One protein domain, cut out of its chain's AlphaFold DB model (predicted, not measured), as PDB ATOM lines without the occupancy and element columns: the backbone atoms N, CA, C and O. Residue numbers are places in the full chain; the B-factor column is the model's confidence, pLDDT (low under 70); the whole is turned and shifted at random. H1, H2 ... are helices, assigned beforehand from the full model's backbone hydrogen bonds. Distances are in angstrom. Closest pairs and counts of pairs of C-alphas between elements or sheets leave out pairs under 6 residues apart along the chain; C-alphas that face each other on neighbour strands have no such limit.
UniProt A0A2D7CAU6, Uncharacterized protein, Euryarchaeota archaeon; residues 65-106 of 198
ATOM      1  N   ASP A  65     307.298 159.766 203.607       94.12
ATOM      2  CA  ASP A  65     308.116 158.752 202.924       94.12
ATOM      3  C   ASP A  65     309.574 159.197 202.698       94.12
ATOM      4  O   ASP A  65     310.488 158.378 202.566       94.12
ATOM      5  N   VAL A  66     309.818 160.508 202.625       91.62
ATOM      6  CA  VAL A  66     311.176 161.064 202.594       91.62
ATOM      7  C   VAL A  66     311.767 161.067 204.000       91.62
ATOM      8  O   VAL A  66     312.911 160.645 204.153       91.62
ATOM      9  N   VAL A  67     310.992 161.468 205.012       89.62
ATOM     10  CA  VAL A  67     311.419 161.427 206.422       89.62
ATOM     11  C   VAL A  67     311.771 159.999 206.841       89.62
ATOM     12  O   VAL A  67     312.854 159.773 207.365       89.62
ATOM     13  N   GLU A  68     310.924 159.015 206.540       91.62
ATOM     14  CA  GLU A  68     311.158 157.592 206.824       91.62
ATOM     15  C   GLU A  68     312.488 157.096 206.255       91.62
ATOM     16  O   GLU A  68     313.253 156.426 206.947       91.62
ATOM     17  N   ARG A  69     312.779 157.435 204.994       90.50
ATOM     18  CA  ARG A  69     314.035 157.039 204.346       90.50
ATOM     19  C   ARG A  69     315.241 157.745 204.942       90.50
ATOM     20  O   ARG A  69     316.276 157.110 205.064       90.50
ATOM     21  N   TRP A  70     315.108 159.017 205.310       88.75
ATOM     22  CA  TRP A  70     316.180 159.756 205.973       88.75
ATOM     23  C   TRP A  70     316.534 159.108 207.312       88.75
ATOM     24  O   TRP A  70     317.693 158.811 207.582       88.75
ATOM     25  N   LEU A  71     315.523 158.826 208.137       86.25
ATOM     26  CA  LEU A  71     315.726 158.250 209.464       86.25
ATOM     27  C   LEU A  71     316.255 156.809 209.422       86.25
ATOM     28  O   LEU A  71     316.858 156.366 210.393       86.25
ATOM     29  N   ALA A  72     316.061 156.082 208.317       86.19
ATOM     30  CA  ALA A  72     316.541 154.706 208.165       86.19
ATOM     31  C   ALA A  72     318.075 154.580 208.217       86.19
ATOM     32  O   ALA A  72     318.581 153.524 208.599       86.19
ATOM     33  N   ASP A  73     318.794 155.642 207.848       81.25
ATOM     34  CA  ASP A  73     320.259 155.671 207.834       81.25
ATOM     35  C   ASP A  73     320.852 156.121 209.184       81.25
ATOM     36  O   ASP A  73     322.058 156.001 209.411       81.25
ATOM     37  N   LEU A  74     320.012 156.596 210.110       76.50
ATOM     38  CA  LEU A  74     320.440 157.098 211.409       76.50
ATOM     39  C   LEU A  74     320.513 155.991 212.464       76.50
ATOM     40  O   LEU A  74     319.661 155.107 212.559       76.50
ATOM     41  N   THR A  75     321.539 156.061 213.309       66.12
ATOM     42  CA  THR A  75     321.760 155.115 214.409       66.12
ATOM     43  C   THR A  75     321.451 155.762 215.754       66.12
ATOM     44  O   THR A  75     322.052 156.780 216.087       66.12
ATOM     45  N   GLY A  76     320.592 155.152 216.569       68.12
ATOM     46  CA  GLY A  76     320.287 155.645 217.914       68.12
ATOM     47  C   GLY A  76     318.877 155.281 218.366       68.12
ATOM     48  O   GLY A  76     318.173 154.553 217.670       68.12
ATOM     49  N   ASP A  77     318.483 155.784 219.534       66.56
ATOM     50  CA  ASP A  77     317.080 155.797 219.959       66.56
ATOM     51  C   ASP A  77     316.431 157.026 219.310       66.56
ATOM     52  O   ASP A  77     316.686 158.155 219.718       66.56
ATOM     53  N   ILE A  78     315.732 156.817 218.195       69.94
ATOM     54  CA  ILE A  78     315.136 157.884 217.384       69.94
ATOM     55  C   ILE A  78     313.625 157.695 217.424       69.94
ATOM     56  O   ILE A  78     313.127 156.584 217.219       69.94
ATOM     57  N   ALA A  79     312.893 158.781 217.680       75.75
ATOM     58  CA  ALA A  79     311.433 158.789 217.631       75.75
ATOM     59  C   ALA A  79     310.899 158.273 216.278       75.75
ATOM     60  O   ALA A  79     311.602 158.303 215.265       75.75
ATOM     61  N   SER A  80     309.643 157.812 216.241       85.94
ATOM     62  CA  SER A  80     309.084 157.284 214.991       85.94
ATOM     63  C   SER A  80     309.042 158.360 213.892       85.94
ATOM     64  O   SER A  80     308.932 159.551 214.202       85.94
ATOM     65  N   PRO A  81     309.090 157.980 212.602       88.06
ATOM     66  CA  PRO A  81     309.002 158.932 211.495       88.06
ATOM     67  C   PRO A  81     307.781 159.855 211.563       88.06
ATOM     68  O   PRO A  81     307.889 161.037 211.238       88.06
ATOM     69  N   GLU A  82     306.637 159.360 212.036       89.00
ATOM     70  CA  GLU A  82     305.428 160.162 212.234       89.00
ATOM     71  C   GLU A  82     305.596 161.200 213.345       89.00
ATOM     72  O   GLU A  82     305.181 162.347 213.174       89.00
ATOM     73  N   ASP A  83     306.232 160.825 214.456       84.06
ATOM     74  CA  ASP A  83     306.522 161.743 215.557       84.06
ATOM     75  C   ASP A  83     307.533 162.807 215.119       84.06
ATOM     76  O   ASP A  83     307.346 163.996 215.382       84.06
ATOM     77  N   VAL A  84     308.586 162.411 214.398       80.94
ATOM     78  CA  VAL A  84     309.574 163.341 213.836       80.94
ATOM     79  C   VAL A  84     308.909 164.296 212.846       80.94
ATOM     80  O   VAL A  84     309.113 165.506 212.944       80.94
ATOM     81  N   LEU A  85     308.070 163.803 211.932       84.25
ATOM     82  CA  LEU A  85     307.336 164.641 210.983       84.25
ATOM     83  C   LEU A  85     306.401 165.620 211.701       84.25
ATOM     84  O   LEU A  85     306.399 166.807 211.382       84.25
ATOM     85  N   ALA A  86     305.639 165.156 212.695       81.62
ATOM     86  CA  ALA A  86     304.724 166.000 213.461       81.62
ATOM     87  C   ALA A  86     305.457 167.123 214.211       81.62
ATOM     88  O   ALA A  86     304.942 168.235 214.323       81.62
ATOM     89  N   ARG A  87     306.668 166.843 214.705       74.06
ATOM     90  CA  ARG A  87     307.476 167.786 215.489       74.06
ATOM     91  C   ARG A  87     308.275 168.756 214.627       74.06
ATOM     92  O   ARG A  87     308.455 169.905 215.016       74.06
ATOM     93  N   THR A  88     308.765 168.305 213.476       75.25
ATOM     94  CA  THR A  88     309.599 169.110 212.567       75.25
ATOM     95  C   THR A  88     308.791 169.806 211.474       75.25
ATOM     96  O   THR A  88     309.298 170.723 210.834       75.25
ATOM     97  N   GLY A  89     307.555 169.364 211.218       76.62
ATOM     98  CA  GLY A  89     306.777 169.774 210.048       76.62
ATOM     99  C   GLY A  89     307.402 169.327 208.721       76.62
ATOM    100  O   GLY A  89     307.082 169.897 207.682       76.62
ATOM    101  N   GLY A  90     308.330 168.363 208.756       79.44
ATOM    102  CA  GLY A  90     309.094 167.913 207.592       79.44
ATOM    103  C   GLY A  90     310.240 168.853 207.217       79.44
ATOM    104  O   GLY A  90     310.775 168.755 206.121       79.44
ATOM    105  N   HIS A  91     310.626 169.796 208.074       77.56
ATOM    106  CA  HIS A  91     311.688 170.741 207.743       77.56
ATOM    107  C   HIS A  91     313.034 170.007 207.530       77.56
ATOM    108  O   HIS A  91     313.542 169.443 208.501       77.56
ATOM    109  N   PRO A  92     313.655 170.030 206.325       77.00
ATOM    110  CA  PRO A  92     314.899 169.291 206.044       77.00
ATOM    111  C   PRO A  92     316.007 169.596 207.054       77.00
ATOM    112  O   PRO A  92     316.645 168.708 207.601       77.00
ATOM    113  N   LEU A  93     316.125 170.876 207.396       70.75
ATOM    114  CA  LEU A  93     317.078 171.388 208.371       70.75
ATOM    115  C   LEU A  93     316.934 170.783 209.773       70.75
ATOM    116  O   LEU A  93     317.916 170.602 210.482       70.75
ATOM    117  N   ALA A  94     315.703 170.481 210.191       72.69
ATOM    118  CA  ALA A  94     315.461 169.874 211.491       72.69
ATOM    119  C   ALA A  94     315.857 168.386 211.497       72.69
ATOM    120  O   ALA A  94     316.251 167.876 212.544       72.69
ATOM    121  N   LEU A  95     315.793 167.706 210.344       76.38
ATOM    122  CA  LEU A  95     316.277 166.329 210.186       76.38
ATOM    123  C   LEU A  95     317.807 166.267 210.171       76.38
ATOM    124  O   LEU A  95     318.369 165.439 210.877       76.38
ATOM    125  N   GLU A  96     318.468 167.176 209.448       74.00
ATOM    126  CA  GLU A  96     319.937 167.301 209.446       74.00
ATOM    127  C   GLU A  96     320.488 167.525 210.860       74.00
ATOM    128  O   GLU A  96     321.491 166.940 211.257       74.00
ATOM    129  N   LEU A  97     319.805 168.333 211.673       68.12
ATOM    130  CA  LEU A  97     320.191 168.511 213.071       68.12
ATOM    131  C   LEU A  97     319.967 167.253 213.918       68.12
ATOM    132  O   LEU A  97     320.800 166.933 214.760       68.12
ATOM    133  N   LEU A  98     318.866 166.526 213.721       71.44
ATOM    134  CA  LEU A  98     318.638 165.263 214.429       71.44
ATOM    135  C   LEU A  98     319.710 164.217 214.063       71.44
ATOM    136  O   LEU A  98     320.145 163.464 214.931       71.44
ATOM    137  N   GLU A  99     320.202 164.229 212.824       71.81
ATOM    138  CA  GLU A  99     321.349 163.427 212.388       71.81
ATOM    139  C   GLU A  99     322.656 163.811 213.100       71.81
ATOM    140  O   GLU A  99     323.389 162.932 213.553       71.81
ATOM    141  N   LEU A 100     322.936 165.109 213.243       68.19
ATOM    142  CA  LEU A 100     324.174 165.601 213.856       68.19
ATOM    143  C   LEU A 100     324.200 165.478 215.392       68.19
ATOM    144  O   LEU A 100     325.259 165.217 215.964       68.19
ATOM    145  N   TYR A 101     323.062 165.677 216.066       64.25
ATOM    146  CA  TYR A 101     323.007 165.846 217.529       64.25
ATOM    147  C   TYR A 101     322.246 164.740 218.275       64.25
ATOM    148  O   TYR A 101     322.355 164.652 219.499       64.25
ATOM    149  N   GLY A 102     321.521 163.866 217.571       62.59
ATOM    150  CA  GLY A 102     320.770 162.771 218.183       62.59
ATOM    151  C   GLY A 102     319.467 163.199 218.871       62.59
ATOM    152  O   GLY A 102     318.931 164.277 218.619       62.59
ATOM    153  N   ASP A 103     318.935 162.287 219.695       56.22
ATOM    154  CA  ASP A 103     317.545 162.221 220.167       56.22
ATOM    155  C   ASP A 103     316.949 163.582 220.570       56.22
ATOM    156  O   ASP A 103     317.295 164.203 221.581       56.22
ATOM    157  N   VAL A 104     316.005 164.058 219.758       53.06
ATOM    158  CA  VAL A 104     315.247 165.264 220.062       53.06
ATOM    159  C   VAL A 104     314.253 164.842 221.141       53.06
ATOM    160  O   VAL A 104     313.217 164.251 220.850       53.06
ATOM    161  N   VAL A 105     314.525 165.154 222.407       50.28
ATOM    162  CA  VAL A 105     313.607 164.833 223.524       50.28
ATOM    163  C   VAL A 105     312.451 165.850 223.627       50.28
ATOM    164  O   VAL A 105     311.401 165.572 224.204       50.28
ATOM    165  N   HIS A 106     312.577 167.028 223.006       48.16
ATOM    166  CA  HIS A 106     311.627 168.135 223.184       48.16
ATOM    167  C   HIS A 106     310.657 168.318 222.010       48.16
ATOM    168  O   HIS A 106     311.080 168.543 220.878       48.16
TER     169      HIS A 106
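Overview. This is residues 65 to 106 of the 198 residues of an uncharacterized protein of Euryarchaeota archaeon (UniProt A0A2D7CAU6). Three short helices make a small triangle: H1 and H3 run side by side in the same direction with a gap between them, and H2 crosses almost at right angles to both, its first residue near H1 and its last near the beginning of H3. A loop, residues 72 to 80, leaves the end of H1 and folds back to the start of H2, and a tail, residues 102 to 106, turns aside from the end of H3. The printed part has 42 residues with three named helices, H1, H2 and H3 in that order along the chain, and no named strand; the class is all helix. The whole is compact, with a radius of gyration of the C-alphas of 8.9 A, and its rounded outline spans 21 by 19 by 17 A.

Arrangement. H1, residues 65 to 71, touches H2, residues 81 to 88. Their closest C-alphas, those of Glu 68 and Pro 81, are 5.3 A apart, and their lines are about perpendicular at 89 degrees. H2 and H3, residues 92 to 101, are close but not clearly touching. Their closest C-alphas are those of Thr 88 and Ala 94, 6.0 A apart, and their lines are about perpendicular at 75 degrees. H1 and H3 are close but not clearly touching, with their closest C-alphas, those of Trp 70 and Leu 95, 7.8 A apart. These two helices run the same way at a shallow tilt of 19 degrees, and their centres are 12.2 A apart. In H1, H2 and H3 every O i to N i+4 pair is within hydrogen-bond range.

Along the chain. H1 begins at C-alpha 65, at (308.116, 158.752, 202.924), and ends at C-alpha 71; it is 10.0 A long from first to last C-alpha. H2 begins at Pro 81, with its C-alpha at (309.002, 158.932, 211.495), and measures 10.3 A to the C-alpha of Thr 88. H3 is the longest helix, with 10 residues from Pro 92 to Tyr 101 and 14.5 A between its first and last C-alphas. It ends at C-alpha 101, at (323.007, 165.846, 217.529).

Size, cuts and confidence. The two C-alphas farthest apart are those of Asp 65 and His 106, the first and last printed residues, at 22.6 A. The printed part has no cut. The link from H1 to H2, with 9 residues, is short, and the link from H2 to H3, with 3 residues, is tight. The mean pLDDT of the printed part is 75.8. Confidence is under 70 at residues 75 to 78, residue 97 and residues 100 to 106.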